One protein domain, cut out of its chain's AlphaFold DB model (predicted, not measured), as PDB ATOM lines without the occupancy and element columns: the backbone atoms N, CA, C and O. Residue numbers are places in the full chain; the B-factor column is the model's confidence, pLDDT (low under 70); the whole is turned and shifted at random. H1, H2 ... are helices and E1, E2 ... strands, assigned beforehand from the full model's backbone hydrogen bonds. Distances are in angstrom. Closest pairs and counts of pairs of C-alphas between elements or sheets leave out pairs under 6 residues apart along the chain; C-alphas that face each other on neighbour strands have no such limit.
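What this domain is: This is residues 9 to 66 and 84 to 151 of the 170 residues of an uncharacterized protein of Gemmobacter caeni (UniProt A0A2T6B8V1). A strongly twisted six-stranded sheet curls like part of a barrel; H2 and H3 pack together on one of its faces, and the very short H1 sits on the opposite face. A long link, residues 125 to 137, loops out from E6 before H3. The printed part has 126 residues, with three named helices and six named strands in the order H1 E1 E2 E3 E4 H2 E5 E6 H3. The sheet is mixed, in the order E1 E5 E6 E4 E3 E2, and the class is mixed, helices and strands. The whole is compact, with a radius of gyration of the C-alphas of 14.2 A and spans of 39 by 36 by 27 A.

Where its parts are: Start in the sheet with E3, residues 35 to 43, 20.8 A long, which bends by 68 degrees at residue 40. E2, residues 28 to 30, precedes it, and E4, residues 49 to 57, follows, 22.5 A long with a bend of 62 degrees at residue 52. E1 is residues 19 to 23. E5, residues 104 to 112, is 19.4 A long and bends by 83 degrees at residue 109; E6, residues 118 to 124, is 17.4 A long. Find C-alpha 87 at (-9.524, -22.670, -12.016); from there H2 runs 18.5 A to C-alpha 99 at (-18.459, -33.310, -24.305). H1 is residues 9 to 12, and H3, residues 138 to 144, ends at C-alpha 144, (-5.124, -24.596, -25.996).

How they stand to each other: Look first at E2, E3 and E4, a meander, each strand the antiparallel neighbour of the one before: N 37 and O 29 are 2.8 A apart, N 38 and O 53 2.8 A. E6 is parallel to E4, with N 118 and O 54 at 2.8 A. E5 and E6 form an antiparallel hairpin, with N 107 and O 121 at 2.9 A. Edge strand E1 is antiparallel to E5, with N 21 and O 106 at 2.8 A. H2 is on the sheet at a height of 9.8 A, over E3 and across the strands, at 66 degrees to E3 on the local plane. H3, on the same face, lies over E6 and stands up from the sheet, its line rising 74 degrees. H2 and H3 touch, closest at the C-alphas of Leu 95 and Met 142, 7.2 A, at a steep tilt of 50 degrees, opposite ways. H1 is on the opposite face at a height of 6.7 A; its closest C-alpha pair with E3 is Leu 11 and Ser 40, 4.3 A. In H2 and H3 every O i to N i+4 pair is within hydrogen-bond range; H1 is too short for one.

The domain as a whole: The C-alphas farthest apart are those of Ala 45 and Ala 144, 42.4 A. Residues 67 to 83 are not printed; C-alphas 66 and 84 are 10.7 A apart across this cut, between E4 and H2. Of the links printed whole, E6 to H3 is long. Mean pLDDT of the printed part is 92.8, and no printed residue is under 70.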
ATOM      1  N   ALA A   9     -24.149 -53.797 -22.017       88.81
ATOM      2  CA  ALA A   9     -23.699 -55.082 -21.491       88.81
ATOM      3  C   ALA A   9     -22.207 -55.060 -21.126       88.81
ATOM      4  O   ALA A   9     -21.845 -55.511 -20.043       88.81
ATOM      5  N   ASP A  10     -21.360 -54.472 -21.976       89.62
ATOM      6  CA  ASP A  10     -19.925 -54.321 -21.697       89.62
ATOM      7  C   ASP A  10     -19.693 -53.508 -20.423       89.62
ATOM      8  O   ASP A  10     -18.940 -53.908 -19.535       89.62
ATOM      9  N   LEU A  11     -20.410 -52.392 -20.300       87.94
ATOM     10  CA  LEU A  11     -20.362 -51.513 -19.136       87.94
ATOM     11  C   LEU A  11     -20.853 -52.220 -17.865       87.94
ATOM     12  O   LEU A  11     -20.213 -52.113 -16.818       87.94
ATOM     13  N   ALA A  12     -21.949 -52.978 -17.956       85.25
ATOM     14  CA  ALA A  12     -22.518 -53.744 -16.847       85.25
ATOM     15  C   ALA A  12     -21.602 -54.887 -16.373       85.25
ATOM     16  O   ALA A  12     -21.630 -55.251 -15.189       85.25
ATOM     17  N   ALA A  13     -20.806 -55.428 -17.297       89.75
ATOM     18  CA  ALA A  13     -19.790 -56.445 -17.059       89.75
ATOM     19  C   ALA A  13     -18.417 -55.861 -16.680       89.75
ATOM     20  O   ALA A  13     -17.486 -56.630 -16.465       89.75
ATOM     21  N   PHE A  14     -18.281 -54.530 -16.581       87.81
ATOM     22  CA  PHE A  14     -17.005 -53.848 -16.313       87.81
ATOM     23  C   PHE A  14     -15.912 -54.178 -17.348       87.81
ATOM     24  O   PHE A  14     -14.723 -54.128 -17.049       87.81
ATOM     25  N   ASN A  15     -16.313 -54.506 -18.576       87.56
ATOM     26  CA  ASN A  15     -15.420 -54.970 -19.628       87.56
ATOM     27  C   ASN A  15     -15.000 -53.808 -20.539       87.56
ATOM     28  O   ASN A  15     -15.612 -53.561 -21.582       87.56
ATOM     29  N   VAL A  16     -13.970 -53.071 -20.124       86.94
ATOM     30  CA  VAL A  16     -13.360 -52.015 -20.941       86.94
ATOM     31  C   VAL A  16     -12.314 -52.656 -21.865       86.94
ATOM     32  O   VAL A  16     -11.374 -53.266 -21.360       86.94
ATOM     33  N   PRO A  17     -12.472 -52.575 -23.198       86.62
ATOM     34  CA  PRO A  17     -11.566 -53.224 -24.136       86.62
ATOM     35  C   PRO A  17     -10.244 -52.466 -24.248       86.62
ATOM     36  O   PRO A  17     -10.228 -51.238 -24.211       86.62
ATOM     37  N   ASP A  18      -9.160 -53.196 -24.500       82.12
ATOM     38  CA  ASP A  18      -7.882 -52.593 -24.871       82.12
ATOM     39  C   ASP A  18      -7.958 -51.859 -26.220       82.12
ATOM     40  O   ASP A  18      -8.679 -52.254 -27.143       82.12
ATOM     41  N   GLY A  19      -7.161 -50.795 -26.350       83.44
ATOM     42  CA  GLY A  19      -7.095 -49.975 -27.557       83.44
ATOM     43  C   GLY A  19      -8.205 -48.928 -27.644       83.44
ATOM     44  O   GLY A  19      -8.730 -48.468 -26.632       83.44
ATOM     45  N   ALA A  20      -8.508 -48.488 -28.868       90.31
ATOM     46  CA  ALA A  20      -9.476 -47.424 -29.099       90.31
ATOM     47  C   ALA A  20     -10.914 -47.966 -29.168       90.31
ATOM     48  O   ALA A  20     -11.205 -48.866 -29.957       90.31
ATOM     49  N   PHE A  21     -11.822 -47.373 -28.395       93.19
ATOM     50  CA  PHE A  21     -13.249 -47.692 -28.370       93.19
ATOM     51  C   PHE A  21     -14.109 -46.432 -28.287       93.19
ATOM     52  O   PHE A  21     -13.679 -45.373 -27.827       93.19
ATOM     53  N   ARG A  22     -15.357 -46.553 -28.738       94.81
ATOM     54  CA  ARG A  22     -16.339 -45.470 -28.704       94.81
ATOM     55  C   ARG A  22     -17.197 -45.556 -27.446       94.81
ATOM     56  O   ARG A  22     -17.742 -46.613 -27.134       94.81
ATOM     57  N   VAL A  23     -17.350 -44.432 -26.755       95.69
ATOM     58  CA  VAL A  23     -18.176 -44.293 -25.552       95.69
ATOM     59  C   VAL A  23     -19.373 -43.395 -25.860       95.69
ATOM     60  O   VAL A  23     -19.181 -42.214 -26.166       95.69
ATOM     61  N   PRO A  24     -20.605 -43.912 -25.755       94.38
ATOM     62  CA  PRO A  24     -21.800 -43.101 -25.941       94.38
ATOM     63  C   PRO A  24     -21.936 -41.976 -24.906       94.38
ATOM     64  O   PRO A  24     -21.610 -42.159 -23.734       94.38
ATOM     65  N   SER A  25     -22.517 -40.844 -25.310       94.56
ATOM     66  CA  SER A  25     -22.797 -39.678 -24.442       94.56
ATOM     67  C   SER A  25     -23.541 -39.982 -23.132       94.56
ATOM     68  O   SER A  25     -23.371 -39.264 -22.150       94.56
ATOM     69  N   PHE A  26     -24.355 -41.040 -23.083       91.62
ATOM     70  CA  PHE A  26     -25.076 -41.442 -21.869       91.62
ATOM     71  C   PHE A  26     -24.229 -42.276 -20.894       91.62
ATOM     72  O   PHE A  26     -24.621 -42.469 -19.743       91.62
ATOM     73  N   ALA A  27     -23.093 -42.807 -21.349       95.06
ATOM     74  CA  ALA A  27     -22.305 -43.808 -20.638       95.06
ATOM     75  C   ALA A  27     -21.167 -43.217 -19.796       95.06
ATOM     76  O   ALA A  27     -20.396 -43.966 -19.197       95.06
ATOM     77  N   TYR A  28     -21.037 -41.891 -19.723       96.69
ATOM     78  CA  TYR A  28     -19.983 -41.257 -18.941       96.69
ATOM     79  C   TYR A  28     -20.449 -40.012 -18.189       96.69
ATOM     80  O   TYR A  28     -21.499 -39.433 -18.458       96.69
ATOM     81  N   ARG A  29     -19.640 -39.598 -17.210       96.69
ATOM     82  CA  ARG A  29     -19.803 -38.345 -16.465       96.69
ATOM     83  C   ARG A  29     -18.453 -37.684 -16.238       96.69
ATOM     84  O   ARG A  29     -17.515 -38.338 -15.791       96.69
ATOM     85  N   VAL A  30     -18.374 -36.382 -16.487       96.75
ATOM     86  CA  VAL A  30     -17.201 -35.574 -16.130       96.75
ATOM     87  C   VAL A  30     -17.160 -35.398 -14.611       96.75
ATOM     88  O   VAL A  30     -18.168 -35.031 -14.000       96.75
ATOM     89  N   VAL A  31     -16.012 -35.685 -13.996       93.94
ATOM     90  CA  VAL A  31     -15.789 -35.481 -12.558       93.94
ATOM     91  C   VAL A  31     -15.232 -34.082 -12.333       93.94
ATOM     92  O   VAL A  31     -15.868 -33.270 -11.662       93.94
ATOM     93  N   ASP A  32     -14.098 -33.799 -12.964       92.31
ATOM     94  CA  ASP A  32     -13.340 -32.551 -12.898       92.31
ATOM     95  C   ASP A  32     -12.722 -32.246 -14.279       92.31
ATOM     96  O   ASP A  32     -13.164 -32.790 -15.291       92.31
ATOM     97  N   GLY A  33     -11.748 -31.336 -14.344       94.06
ATOM     98  CA  GLY A  33     -11.121 -30.930 -15.601       94.06
ATOM     99  C   GLY A  33     -10.199 -31.974 -16.244       94.06
ATOM    100  O   GLY A  33      -9.818 -31.767 -17.395       94.06
ATOM    101  N   ASP A  34      -9.832 -33.061 -15.548       95.62
ATOM    102  CA  ASP A  34      -8.945 -34.100 -16.090       95.62
ATOM    103  C   ASP A  34      -9.437 -35.554 -15.914       95.62
ATOM    104  O   ASP A  34      -8.794 -36.493 -16.394       95.62
ATOM    105  N   THR A  35     -10.579 -35.753 -15.257       96.62
ATOM    106  CA  THR A  35     -11.101 -37.068 -14.879       96.62
ATOM    107  C   THR A  35     -12.542 -37.270 -15.362       96.62
ATOM    108  O   THR A  35     -13.446 -36.466 -15.114       96.62
ATOM    109  N   ILE A  36     -12.791 -38.418 -16.000       97.56
ATOM    110  CA  ILE A  36     -14.105 -38.857 -16.489       97.56
ATOM    111  C   ILE A  36     -14.442 -40.222 -15.878       97.56
ATOM    112  O   ILE A  36     -13.599 -41.106 -15.777       97.56
ATOM    113  N   LYS A  37     -15.691 -40.431 -15.467       97.12
ATOM    114  CA  LYS A  37     -16.209 -41.743 -15.055       97.12
ATOM    115  C   LYS A  37     -16.936 -42.398 -16.216       97.12
ATOM    116  O   LYS A  37     -17.837 -41.780 -16.771       97.12
ATOM    117  N   LEU A  38     -16.614 -43.655 -16.502       96.38
ATOM    118  CA  LEU A  38     -17.486 -44.543 -17.264       96.38
ATOM    119  C   LEU A  38     -18.515 -45.148 -16.314       96.38
ATOM    120  O   LEU A  38     -18.161 -45.690 -15.266       96.38
ATOM    121  N   MET A  39     -19.789 -45.035 -16.657       96.00
ATOM    122  CA  MET A  39     -20.899 -45.529 -15.849       96.00
ATOM    123  C   MET A  39     -21.247 -46.948 -16.291       96.00
ATOM    124  O   MET A  39     -21.386 -47.194 -17.485       96.00
ATOM    125  N   SER A  40     -21.430 -47.877 -15.350       92.69
ATOM    126  CA  SER A  40     -21.731 -49.278 -15.696       92.69
ATOM    127  C   SER A  40     -23.185 -49.511 -16.128       92.69
ATOM    128  O   SER A  40     -23.538 -50.605 -16.550       92.69
ATOM    129  N   GLY A  41     -24.060 -48.513 -15.951       89.00
ATOM    130  CA  GLY A  41     -25.510 -48.668 -16.103       89.00
ATOM    131  C   GLY A  41     -26.179 -49.464 -14.973       89.00
ATOM    132  O   GLY A  41     -27.397 -49.615 -14.981       89.00
ATOM    133  N   ARG A  42     -25.410 -49.946 -13.988       92.25
ATOM    134  CA  ARG A  42     -25.901 -50.674 -12.809       92.25
ATOM    135  C   ARG A  42     -25.900 -49.785 -11.571       92.25
ATOM    136  O   ARG A  42     -25.165 -48.796 -11.509       92.25
ATOM    137  N   SER A  43     -26.659 -50.201 -10.566       93.25
ATOM    138  CA  SER A  43     -26.616 -49.637  -9.217       93.25
ATOM    139  C   SER A  43     -26.146 -50.677  -8.203       93.25
ATOM    140  O   SER A  43     -26.336 -51.876  -8.412       93.25
ATOM    141  N   ASP A  44     -25.515 -50.220  -7.123       91.81
ATOM    142  CA  ASP A  44     -25.164 -51.066  -5.982       91.81
ATOM    143  C   ASP A  44     -26.399 -51.405  -5.121       91.81
ATOM    144  O   ASP A  44     -27.519 -50.976  -5.409       91.81
ATOM    145  N   ALA A  45     -26.198 -52.170  -4.043       91.12
ATOM    146  CA  ALA A  45     -27.266 -52.563  -3.118       91.12
ATOM    147  C   ALA A  45     -27.968 -51.371  -2.435       91.12
ATOM    148  O   ALA A  45     -29.076 -51.517  -1.930       91.12
ATOM    149  N   LEU A  46     -27.338 -50.194  -2.430       93.56
ATOM    150  CA  LEU A  46     -27.874 -48.949  -1.879       93.56
ATOM    151  C   LEU A  46     -28.478 -48.055  -2.975       93.56
ATOM    152  O   LEU A  46     -28.757 -46.881  -2.731       93.56
ATOM    153  N   GLY A  47     -28.643 -48.580  -4.194       91.19
ATOM    154  CA  GLY A  47     -29.191 -47.859  -5.339       91.19
ATOM    155  C   GLY A  47     -28.229 -46.848  -5.968       91.19
ATOM    156  O   GLY A  47     -28.638 -46.077  -6.839       91.19
ATOM    157  N   ARG A  48     -26.952 -46.823  -5.567       89.75
ATOM    158  CA  ARG A  48     -25.983 -45.832  -6.052       89.75
ATOM    159  C   ARG A  48     -25.422 -46.264  -7.406       89.75
ATOM    160  O   ARG A  48     -25.014 -47.419  -7.539       89.75
ATOM    161  N   PRO A  49     -25.326 -45.359  -8.398       90.94
ATOM    162  CA  PRO A  49     -24.769 -45.694  -9.703       90.94
ATOM    163  C   PRO A  49     -23.337 -46.219  -9.596       90.94
ATOM    164  O   PRO A  49     -22.455 -45.552  -9.045       90.94
ATOM    165  N   MET A  50     -23.093 -47.391 -10.170       93.94
ATOM    166  CA  MET A  50     -21.776 -48.010 -10.197       93.94
ATOM    167  C   MET A  50     -20.916 -47.432 -11.330       93.94
ATOM    168  O   MET A  50     -21.393 -47.072 -12.411       93.94
ATOM    169  N   VAL A  51     -19.615 -47.335 -11.065       94.56
ATOM    170  CA  VAL A  51     -18.614 -46.810 -11.999       94.56
ATOM    171  C   VAL A  51     -17.874 -47.985 -12.618       94.56
ATOM    172  O   VAL A  51     -17.248 -48.743 -11.887       94.56
ATOM    173  N   ALA A  52     -17.944 -48.110 -13.943       93.94
ATOM    174  CA  ALA A  52     -17.238 -49.141 -14.693       93.94
ATOM    175  C   ALA A  52     -15.720 -48.920 -14.654       93.94
ATOM    176  O   ALA A  52     -14.957 -49.827 -14.346       93.94
ATOM    177  N   ALA A  53     -15.296 -47.685 -14.919       94.62
ATOM    178  CA  ALA A  53     -13.901 -47.273 -14.864       94.62
ATOM    179  C   ALA A  53     -13.795 -45.770 -14.594       94.62
ATOM    180  O   ALA A  53     -14.721 -44.996 -14.861       94.62
ATOM    181  N   ARG A  54     -12.644 -45.342 -14.079       96.69
ATOM    182  CA  ARG A  54     -12.272 -43.927 -13.992       96.69
ATOM    183  C   ARG A  54     -11.171 -43.678 -15.002       96.69
ATOM    184  O   ARG A  54     -10.130 -44.313 -14.921       96.69
ATOM    185  N   LEU A  55     -11.423 -42.777 -15.933       97.06
ATOM    186  CA  LEU A  55     -10.495 -42.360 -16.969       97.06
ATOM    187  C   LEU A  55      -9.831 -41.061 -16.533       97.06
ATOM    188  O   LEU A  55     -10.499 -40.176 -15.994       97.06
ATOM    189  N   ARG A  56      -8.540 -40.938 -16.803       96.62
ATOM    190  CA  ARG A  56      -7.774 -39.711 -16.632       96.62
ATOM    191  C   ARG A  56      -7.000 -39.431 -17.907       96.62
ATOM    192  O   ARG A  56      -6.455 -40.354 -18.511       96.62
ATOM    193  N   PHE A  57      -6.931 -38.168 -18.304       96.62
ATOM    194  CA  PHE A  57      -6.086 -37.787 -19.428       96.62
ATOM    195  C   PHE A  57      -4.623 -38.106 -19.145       96.62
ATOM    196  O   PHE A  57      -4.083 -37.758 -18.095       96.62
ATOM    197  N   ARG A  58      -3.968 -38.766 -20.099       94.56
ATOM    198  CA  ARG A  58      -2.578 -39.197 -19.941       94.56
ATOM    199  C   ARG A  58      -1.587 -38.041 -20.000       94.56
ATOM    200  O   ARG A  58      -0.559 -38.117 -19.347       94.56
ATOM    201  N   SER A  59      -1.855 -37.013 -20.808       94.56
ATOM    202  CA  SER A  59      -0.856 -36.002 -21.201       94.56
ATOM    203  C   SER A  59      -1.094 -34.606 -20.615       94.56
ATOM    204  O   SER A  59      -0.337 -33.675 -20.909       94.56
ATOM    205  N   MET A  60      -2.113 -34.447 -19.767       95.25
ATOM    206  CA  MET A  60      -2.424 -33.174 -19.124       95.25
ATOM    207  C   MET A  60      -2.919 -33.337 -17.687       95.25
ATOM    208  O   MET A  60      -3.498 -34.362 -17.335       95.25
ATOM    209  N   ALA A  61      -2.758 -32.279 -16.897       94.69
ATOM    210  CA  ALA A  61      -3.408 -32.093 -15.607       94.69
ATOM    211  C   ALA A  61      -4.234 -30.808 -15.618       94.69
ATOM    212  O   ALA A  61      -3.766 -29.749 -16.045       94.69
ATOM    213  N   ALA A  62      -5.455 -30.898 -15.105       94.25
ATOM    214  CA  ALA A  62      -6.262 -29.733 -14.783       94.25
ATOM    215  C   ALA A  62      -6.032 -29.321 -13.318       94.25
ATOM    216  O   ALA A  62      -5.685 -30.170 -12.494       94.25
ATOM    217  N   PRO A  63      -6.241 -28.041 -12.966       91.88
ATOM    218  CA  PRO A  63      -6.271 -27.620 -11.570       91.88
ATOM    219  C   PRO A  63      -7.315 -28.415 -10.776       91.88
ATOM    220  O   PRO A  63      -8.408 -28.685 -11.279       91.88
ATOM    221  N   GLU A  64      -6.995 -28.758  -9.529       87.25
ATOM    222  CA  GLU A  64      -7.923 -29.495  -8.673       87.25
ATOM    223  C   GLU A  64      -9.208 -28.698  -8.416       87.25
ATOM    224  O   GLU A  64      -9.201 -27.470  -8.271       87.25
ATOM    225  N   LEU A  65     -10.333 -29.409  -8.322       84.00
ATOM    226  CA  LEU A  65     -11.555 -28.819  -7.795       84.00
ATOM    227  C   LEU A  65     -11.348 -28.470  -6.323       84.00
ATOM    228  O   LEU A  65     -10.972 -29.319  -5.513       84.00
ATOM    229  N   ARG A  66     -11.665 -27.226  -5.965       80.19
ATOM    230  CA  ARG A  66     -11.716 -26.818  -4.564       80.19
ATOM    231  C   ARG A  66     -12.740 -27.687  -3.825       80.19
ATOM    232  O   ARG A  66     -13.872 -27.856  -4.278       80.19
ATOM    233  N   ARG A  84     -17.399 -20.228  -8.605       77.81
ATOM    234  CA  ARG A  84     -17.723 -19.810  -9.979       77.81
ATOM    235  C   ARG A  84     -16.489 -19.562 -10.846       77.81
ATOM    236  O   ARG A  84     -16.427 -20.023 -11.983       77.81
ATOM    237  N   ASP A  85     -15.493 -18.888 -10.279       81.06
ATOM    238  CA  ASP A  85     -14.282 -18.472 -10.993       81.06
ATOM    239  C   ASP A  85     -13.046 -19.309 -10.639       81.06
ATOM    240  O   ASP A  85     -11.933 -18.996 -11.071       81.06
ATOM    241  N   CYS A  86     -13.204 -20.393  -9.869       87.81
ATOM    242  CA  CYS A  86     -12.048 -21.184  -9.474       87.81
ATOM    243  C   CYS A  86     -11.477 -21.958 -10.687       87.81
ATOM    244  O   CYS A  86     -12.242 -22.483 -11.508       87.81
ATOM    245  N   PRO A  87     -10.138 -22.058 -10.834       91.25
ATOM    246  CA  PRO A  87      -9.524 -22.670 -12.016       91.25
ATOM    247  C   PRO A  87     -10.002 -24.102 -12.296       91.25
ATOM    248  O   PRO A  87     -10.257 -24.447 -13.449       91.25
ATOM    249  N   GLY A  88     -10.191 -24.916 -11.250       92.12
ATOM    250  CA  GLY A  88     -10.694 -26.285 -11.391       92.12
ATOM    251  C   GLY A  88     -12.140 -26.343 -11.889       92.12
ATOM    252  O   GLY A  88     -12.470 -27.180 -12.732       92.12
ATOM    253  N   HIS A  89     -13.002 -25.425 -11.437       90.75
ATOM    254  CA  HIS A  89     -14.381 -25.332 -11.924       90.75
ATOM    255  C   HIS A  89     -14.413 -24.888 -13.387       90.75
ATOM    256  O   HIS A  89     -15.080 -25.516 -14.204       90.75
ATOM    257  N   ARG A  90     -13.602 -23.888 -13.758       92.56
ATOM    258  CA  ARG A  90     -13.460 -23.453 -15.156       92.56
ATOM    259  C   ARG A  90     -12.982 -24.581 -16.071       92.56
ATOM    260  O   ARG A  90     -13.523 -24.740 -17.166       92.56
ATOM    261  N   ALA A  91     -12.007 -25.380 -15.637       95.69
ATOM    262  CA  ALA A  91     -11.536 -26.536 -16.397       95.69
ATOM    263  C   ALA A  91     -12.642 -27.587 -16.570       95.69
ATOM    264  O   ALA A  91     -12.919 -28.023 -17.688       95.69
ATOM    265  N   ARG A  92     -13.343 -27.933 -15.486       95.62
ATOM    266  CA  ARG A  92     -14.475 -28.862 -15.524       95.62
ATOM    267  C   ARG A  92     -15.583 -28.390 -16.464       95.62
ATOM    268  O   ARG A  92     -16.014 -29.164 -17.312       95.62
ATOM    269  N   GLU A  93     -16.036 -27.145 -16.342       94.94
ATOM    270  CA  GLU A  93     -17.119 -26.614 -17.179       94.94
ATOM    271  C   GLU A  93     -16.703 -26.500 -18.648       94.94
ATOM    272  O   GLU A  93     -17.506 -26.778 -19.540       94.94
ATOM    273  N   THR A  94     -15.430 -26.193 -18.917       95.94
ATOM    274  CA  THR A  94     -14.881 -26.237 -20.280       95.94
ATOM    275  C   THR A  94     -14.990 -27.648 -20.854       95.94
ATOM    276  O   THR A  94     -15.546 -27.827 -21.940       95.94
ATOM    277  N   LEU A  95     -14.540 -28.665 -20.111       97.31
ATOM    278  CA  LEU A  95     -14.629 -30.060 -20.537       97.31
ATOM    279  C   LEU A  95     -16.086 -30.502 -20.732       97.31
ATOM    280  O   LEU A  95     -16.420 -31.049 -21.781       97.31
ATOM    281  N   VAL A  96     -16.970 -30.211 -19.770       96.88
ATOM    282  CA  VAL A  96     -18.417 -30.476 -19.864       96.88
ATOM    283  C   VAL A  96     -19.001 -29.843 -21.122       96.88
ATOM    284  O   VAL A  96     -19.738 -30.508 -21.850       96.88
ATOM    285  N   GLY A  97     -18.659 -28.586 -21.408       95.56
ATOM    286  CA  GLY A  97     -19.091 -27.880 -22.608       95.56
ATOM    287  C   GLY A  97     -18.691 -28.619 -23.882       95.56
ATOM    288  O   GLY A  97     -19.531 -28.804 -24.765       95.56
ATOM    289  N   PHE A  98     -17.450 -29.113 -23.956       95.25
ATOM    290  CA  PHE A  98     -16.946 -29.869 -25.105       95.25
ATOM    291  C   PHE A  98     -17.549 -31.256 -25.268       95.25
ATOM    292  O   PHE A  98     -17.634 -31.718 -26.397       95.25
ATOM    293  N   VAL A  99     -17.973 -31.924 -24.200       96.31
ATOM    294  CA  VAL A  99     -18.459 -33.310 -24.305       96.31
ATOM    295  C   VAL A  99     -19.983 -33.417 -24.266       96.31
ATOM    296  O   VAL A  99     -20.543 -34.436 -24.653       96.31
ATOM    297  N   ARG A 100     -20.698 -32.364 -23.854       94.81
ATOM    298  CA  ARG A 100     -22.164 -32.388 -23.720       94.81
ATOM    299  C   ARG A 100     -22.845 -32.901 -24.993       94.81
ATOM    300  O   ARG A 100     -22.692 -32.318 -26.064       94.81
ATOM    301  N   GLY A 101     -23.613 -33.984 -24.839       93.81
ATOM    302  CA  GLY A 101     -24.395 -34.615 -25.908       93.81
ATOM    303  C   GLY A 101     -23.576 -35.382 -26.953       93.81
ATOM    304  O   GLY A 101     -24.161 -35.890 -27.909       93.81
ATOM    305  N   ARG A 102     -22.255 -35.483 -26.772       95.94
ATOM    306  CA  ARG A 102     -21.315 -36.019 -27.758       95.94
ATOM    307  C   ARG A 102     -20.699 -37.332 -27.308       95.94
ATOM    308  O   ARG A 102     -20.523 -37.587 -26.117       95.94
ATOM    309  N   ASP A 103     -20.388 -38.170 -28.281       96.56
ATOM    310  CA  ASP A 103     -19.704 -39.429 -28.027       96.56
ATOM    311  C   ASP A 103     -18.197 -39.192 -27.934       96.56
ATOM    312  O   ASP A 103     -17.656 -38.247 -28.517       96.56
ATOM    313  N   LEU A 104     -17.522 -40.058 -27.186       97.19
ATOM    314  CA  LEU A 104     -16.075 -40.010 -27.023       97.19
ATOM    315  C   LEU A 104     -15.422 -41.166 -27.766       97.19
ATOM    316  O   LEU A 104     -15.994 -42.253 -27.862       97.19
ATOM    317  N   ILE A 105     -14.193 -40.950 -28.218       96.38
ATOM    318  CA  ILE A 105     -13.265 -42.024 -28.559       96.38
ATOM    319  C   ILE A 105     -12.213 -42.061 -27.460       96.38
ATOM    320  O   ILE A 105     -11.530 -41.068 -27.219       96.38
ATOM    321  N   VAL A 106     -12.107 -43.192 -26.778       95.75
ATOM    322  CA  VAL A 106     -11.147 -43.413 -25.697       95.75
ATOM    323  C   VAL A 106     -10.146 -44.444 -26.177       95.75
ATOM    324  O   VAL A 106     -10.545 -45.480 -26.696       95.75
ATOM    325  N   SER A 107      -8.860 -44.167 -26.001       93.44
ATOM    326  CA  SER A 107      -7.775 -45.108 -26.270       93.44
ATOM    327  C   SER A 107      -6.872 -45.211 -25.051       93.44
ATOM    328  O   SER A 107      -6.512 -44.192 -24.462       93.44
ATOM    329  N   HIS A 108      -6.486 -46.423 -24.666       91.88
ATOM    330  CA  HIS A 108      -5.542 -46.643 -23.572       91.88
ATOM    331  C   HIS A 108      -4.567 -47.776 -23.861       91.88
ATOM    332  O   HIS A 108      -4.796 -48.637 -24.707       91.88
ATOM    333  N   GLN A 109      -3.486 -47.791 -23.083       87.75
ATOM    334  CA  GLN A 109      -2.450 -48.830 -23.091       87.75
ATOM    335  C   GLN A 109      -2.441 -49.629 -21.777       87.75
ATOM    336  O   GLN A 109      -1.397 -50.111 -21.351       87.75
ATOM    337  N   ASN A 110      -3.592 -49.693 -21.096       88.62
ATOM    338  CA  ASN A 110      -3.778 -50.396 -19.821       88.62
ATOM    339  C   ASN A 110      -2.810 -49.904 -18.719       88.62
ATOM    340  O   ASN A 110      -2.337 -50.663 -17.876       88.62
ATOM    341  N   ARG A 111      -2.489 -48.603 -18.755       91.75
ATOM    342  CA  ARG A 111      -1.677 -47.902 -17.754       91.75
ATOM    343  C   ARG A 111      -2.594 -47.225 -16.746       91.75
ATOM    344  O   ARG A 111      -3.567 -46.586 -17.142       91.75
ATOM    345  N   TYR A 112      -2.240 -47.292 -15.470       93.88
ATOM    346  CA  TYR A 112      -3.004 -46.678 -14.387       93.88
ATOM    347  C   TYR A 112      -2.150 -45.674 -13.626       93.88
ATOM    348  O   TYR A 112      -0.937 -45.843 -13.501       93.88
ATOM    349  N   ASP A 113      -2.790 -44.629 -13.110       92.50
ATOM    350  CA  ASP A 113      -2.168 -43.758 -12.119       92.50
ATOM    351  C   ASP A 113      -2.182 -44.411 -10.717       92.50
ATOM    352  O   ASP A 113      -2.881 -45.408 -10.503       92.50
ATOM    353  N   PRO A 114      -1.449 -43.862  -9.728       92.62
ATOM    354  CA  PRO A 114      -1.422 -44.405  -8.364       92.62
ATOM    355  C   PRO A 114      -2.789 -44.466  -7.660       92.62
ATOM    356  O   PRO A 114      -2.929 -45.139  -6.643       92.62
ATOM    357  N   HIS A 115      -3.803 -43.770  -8.181       91.69
ATOM    358  CA  HIS A 115      -5.168 -43.764  -7.653       91.69
ATOM    359  C   HIS A 115      -6.091 -44.753  -8.384       91.69
ATOM    360  O   HIS A 115      -7.307 -44.740  -8.165       91.69
ATOM    361  N   GLY A 116      -5.533 -45.594  -9.260       93.31
ATOM    362  CA  GLY A 116      -6.269 -46.602 -10.019       93.31
ATOM    363  C   GLY A 116      -7.121 -46.022 -11.148       93.31
ATOM    364  O   GLY A 116      -8.081 -46.662 -11.575       93.31
ATOM    365  N   ARG A 117      -6.824 -44.805 -11.626       95.62
ATOM    366  CA  ARG A 117      -7.476 -44.242 -12.817       95.62
ATOM    367  C   ARG A 117      -6.729 -44.687 -14.064       95.62
ATOM    368  O   ARG A 117      -5.507 -44.585 -14.123       95.62
ATOM    369  N   LEU A 118      -7.473 -45.143 -15.060       95.44
ATOM    370  CA  LEU A 118      -6.953 -45.544 -16.357       95.44
ATOM    371  C   LEU A 118      -6.472 -44.308 -17.121       95.44
ATOM    372  O   LEU A 118      -7.240 -43.366 -17.320       95.44
ATOM    373  N   LEU A 119      -5.204 -44.307 -17.522       95.19
ATOM    374  CA  LEU A 119      -4.595 -43.236 -18.303       95.19
ATOM    375  C   LEU A 119      -4.950 -43.416 -19.780       95.19
ATOM    376  O   LEU A 119      -4.568 -44.412 -20.401       95.19
ATOM    377  N   CYS A 120      -5.654 -42.435 -20.336       95.50
ATOM    378  CA  CYS A 120      -6.218 -42.506 -21.677       95.50
ATOM    379  C   CYS A 120      -5.846 -41.293 -22.530       95.50
ATOM    380  O   CYS A 120      -5.666 -40.191 -22.005       95.50
ATOM    381  N   ASP A 121      -5.840 -41.509 -23.843       95.19
ATOM    382  CA  ASP A 121      -6.096 -40.454 -24.817       95.19
ATOM    383  C   ASP A 121      -7.609 -40.376 -25.053       95.19
ATOM    384  O   ASP A 121      -8.249 -41.405 -25.302       95.19
ATOM    385  N   ILE A 122      -8.197 -39.182 -24.957       97.06
ATOM    386  CA  ILE A 122      -9.652 -39.019 -25.100       97.06
ATOM    387  C   ILE A 122      -9.963 -37.962 -26.153       97.06
ATOM    388  O   ILE A 122      -9.614 -36.789 -26.029       97.06
ATOM    389  N   CYS A 123     -10.691 -38.382 -27.179       97.06
ATOM    390  CA  CYS A 123     -11.207 -37.508 -28.218       97.06
ATOM    391  C   CYS A 123     -12.721 -37.366 -28.104       97.06
ATOM    392  O   CYS A 123     -13.411 -38.266 -27.626       97.06
ATOM    393  N   VAL A 124     -13.241 -36.253 -28.605       97.25
ATOM    394  CA  VAL A 124     -14.675 -36.027 -28.764       97.25
ATOM    395  C   VAL A 124     -15.054 -36.061 -30.237       97.25
ATOM    396  O   VAL A 124     -14.331 -35.531 -31.081       97.25
ATOM    397  N   LEU A 125     -16.197 -36.673 -30.537       95.19
ATOM    398  CA  LEU A 125     -16.821 -36.588 -31.851       95.19
ATOM    399  C   LEU A 125     -17.700 -35.329 -31.930       95.19
ATOM    400  O   LEU A 125     -18.450 -35.054 -30.986       95.19
ATOM    401  N   PRO A 126     -17.632 -34.540 -33.018       91.31
ATOM    402  CA  PRO A 126     -18.404 -33.304 -33.131       91.31
ATOM    403  C   PRO A 126     -19.914 -33.564 -33.131       91.31
ATOM    404  O   PRO A 126     -20.666 -32.798 -32.525       91.31
ATOM    405  N   THR A 127     -20.344 -34.671 -33.735       88.88
ATOM    406  CA  THR A 127     -21.734 -35.141 -33.769       88.88
ATOM    407  C   THR A 127     -21.798 -36.651 -33.512       88.88
ATOM    408  O   THR A 127     -20.776 -37.324 -33.379       88.88
ATOM    409  N   ARG A 128     -23.008 -37.213 -33.389       79.50
ATOM    410  CA  ARG A 128     -23.193 -38.665 -33.178       79.50
ATOM    411  C   ARG A 128     -22.947 -39.484 -34.446       79.50
ATOM    412  O   ARG A 128     -22.619 -40.660 -34.356       79.50
ATOM    413  N   ASP A 129     -23.134 -38.899 -35.607       84.50
ATOM    414  CA  ASP A 129     -22.909 -39.510 -36.914       84.50
ATOM    415  C   ASP A 129     -21.486 -39.288 -37.444       84.50
ATOM    416  O   ASP A 129     -21.099 -39.954 -38.401       84.50
ATOM    417  N   ALA A 130     -20.699 -38.433 -36.783       87.44
ATOM    418  CA  ALA A 130     -19.330 -38.124 -37.170       87.44
ATOM    419  C   ALA A 130     -18.423 -39.360 -37.251       87.44
ATOM    420  O   ALA A 130     -18.489 -40.285 -36.422       87.44
ATOM    421  N   GLY A 131     -17.535 -39.316 -38.243       87.50
ATOM    422  CA  GLY A 131     -16.477 -40.291 -38.460       87.50
ATOM    423  C   GLY A 131     -15.323 -40.152 -37.465       87.50
ATOM    424  O   GLY A 131     -15.232 -39.203 -36.684       87.50
ATOM    425  N   LEU A 132     -14.405 -41.120 -37.479       88.88
ATOM    426  CA  LEU A 132     -13.246 -41.122 -36.574       88.88
ATOM    427  C   LEU A 132     -12.242 -40.029 -36.931       88.88
ATOM    428  O   LEU A 132     -11.644 -39.428 -36.046       88.88
ATOM    429  N   GLU A 133     -12.086 -39.765 -38.220       90.25
ATOM    430  CA  GLU A 133     -11.270 -38.708 -38.808       90.25
ATOM    431  C   GLU A 133     -11.650 -37.307 -38.302       90.25
ATOM    432  O   GLU A 133     -10.815 -36.402 -38.273       90.25
ATOM    433  N   GLU A 134     -12.889 -37.142 -37.838       91.94
ATOM    434  CA  GLU A 134     -13.397 -35.899 -37.264       91.94
ATOM    435  C   GLU A 134     -13.166 -35.798 -35.750       91.94
ATOM    436  O   GLU A 134     -13.433 -34.751 -35.154       91.94
ATOM    437  N   ALA A 135     -12.678 -36.860 -35.104       94.50
ATOM    438  CA  ALA A 135     -12.462 -36.873 -33.667       94.50
ATOM    439  C   ALA A 135     -11.358 -35.885 -33.265       94.50
ATOM    440  O   ALA A 135     -10.255 -35.874 -33.817       94.50
ATOM    441  N   VAL A 136     -11.651 -35.077 -32.248       96.25
ATOM    442  CA  VAL A 136     -10.755 -34.023 -31.759       96.25
ATOM    443  C   VAL A 136     -10.227 -34.387 -30.377       96.25
ATOM    444  O   VAL A 136     -11.023 -34.634 -29.471       96.25
ATOM    445  N   SER A 137      -8.903 -34.378 -30.192       97.06
ATOM    446  CA  SER A 137      -8.266 -34.592 -28.882       97.06
ATOM    447  C   SER A 137      -8.711 -33.524 -27.887       97.06
ATOM    448  O   SER A 137      -8.508 -32.322 -28.093       97.06
ATOM    449  N   LEU A 138      -9.292 -33.973 -26.776       97.38
ATOM    450  CA  LEU A 138      -9.717 -33.086 -25.703       97.38
ATOM    451  C   LEU A 138      -8.514 -32.536 -24.929       97.38
ATOM    452  O   LEU A 138      -8.573 -31.389 -24.507       97.38
ATOM    453  N   GLU A 139      -7.400 -33.264 -24.810       95.88
ATOM    454  CA  GLU A 139      -6.175 -32.748 -24.180       95.88
ATOM    455  C   GLU A 139      -5.654 -31.512 -24.903       95.88
ATOM    456  O   GLU A 139      -5.370 -30.484 -24.286       95.88
ATOM    457  N   ARG A 140      -5.582 -31.589 -26.237       95.56
ATOM    458  CA  ARG A 140      -5.164 -30.471 -27.088       95.56
ATOM    459  C   ARG A 140      -6.072 -29.269 -26.911       95.56
ATOM    460  O   ARG A 140      -5.582 -28.152 -26.767       95.56
ATOM    461  N   VAL A 141      -7.381 -29.500 -26.910       95.69
ATOM    462  CA  VAL A 141      -8.380 -28.445 -26.737       95.69
ATOM    463  C   VAL A 141      -8.257 -27.794 -25.359       95.69
ATOM    464  O   VAL A 141      -8.215 -26.571 -25.262       95.69
ATOM    465  N   MET A 142      -8.157 -28.592 -24.301       97.38
ATOM    466  CA  MET A 142      -8.092 -28.116 -22.918       97.38
ATOM    467  C   MET A 142      -6.810 -27.316 -22.643       97.38
ATOM    468  O   MET A 142      -6.872 -26.243 -22.037       97.38
ATOM    469  N   ILE A 143      -5.666 -27.775 -23.160       96.19
ATOM    470  CA  ILE A 143      -4.398 -27.035 -23.095       96.19
ATOM    471  C   ILE A 143      -4.476 -25.741 -23.914       96.19
ATOM    472  O   ILE A 143      -4.110 -24.682 -23.412       96.19
ATOM    473  N   ALA A 144      -4.997 -25.785 -25.146       95.25
ATOM    474  CA  ALA A 144      -5.124 -24.596 -25.996       95.25
ATOM    475  C   ALA A 144      -6.066 -23.534 -25.402       95.25
ATOM    476  O   ALA A 144      -5.898 -22.342 -25.650       95.25
ATOM    477  N   ARG A 145      -7.048 -23.952 -24.595       95.44
ATOM    478  CA  ARG A 145      -7.937 -23.056 -23.840       95.44
ATOM    479  C   ARG A 145      -7.305 -22.497 -22.562       95.44
ATOM    480  O   ARG A 145      -7.937 -21.674 -21.907       95.44
ATOM    481  N   GLY A 146      -6.097 -22.931 -22.200       95.81
ATOM    482  CA  GLY A 146      -5.387 -22.470 -21.008       95.81
ATOM    483  C   GLY A 146      -6.013 -22.938 -19.692       95.81
ATOM    484  O   GLY A 146      -5.778 -22.321 -18.658       95.81
ATOM    485  N   VAL A 147      -6.826 -24.001 -19.719       95.75
ATOM    486  CA  VAL A 147      -7.504 -24.543 -18.522       95.75
ATOM    487  C   VAL A 147      -6.856 -25.823 -17.990       95.75
ATOM    488  O   VAL A 147      -7.269 -26.339 -16.954       95.75
ATOM    489  N   ALA A 148      -5.840 -26.333 -18.684       96.19
ATOM    490  CA  ALA A 148      -5.039 -27.477 -18.275       96.19
ATOM    491  C   ALA A 148      -3.569 -27.259 -18.653       96.19
ATOM    492  O   ALA A 148      -3.256 -26.535 -19.600       96.19
ATOM    493  N   GLN A 149      -2.672 -27.907 -17.917       95.06
ATOM    494  CA  GLN A 149      -1.238 -27.903 -18.179       95.06
ATOM    495  C   GLN A 149      -0.802 -29.247 -18.747       95.06
ATOM    496  O   GLN A 149      -1.288 -30.302 -18.343       95.06
ATOM    497  N   ARG A 150       0.141 -29.210 -19.687       94.75
ATOM    498  CA  ARG A 150       0.736 -30.410 -20.275       94.75
ATOM    499  C   ARG A 150       1.715 -31.059 -19.289       94.75
ATOM    500  O   ARG A 150       2.534 -30.362 -18.695       94.75
ATOM    501  N   PHE A 151       1.717 -32.388 -19.206       91.38
ATOM    502  CA  PHE A 151       2.817 -33.108 -18.561       91.38
ATOM    503  C   PHE A 151       4.079 -33.090 -19.426       91.38
ATOM    504  O   PHE A 151       4.045 -33.422 -20.611       91.38
TER     505      PHE A 151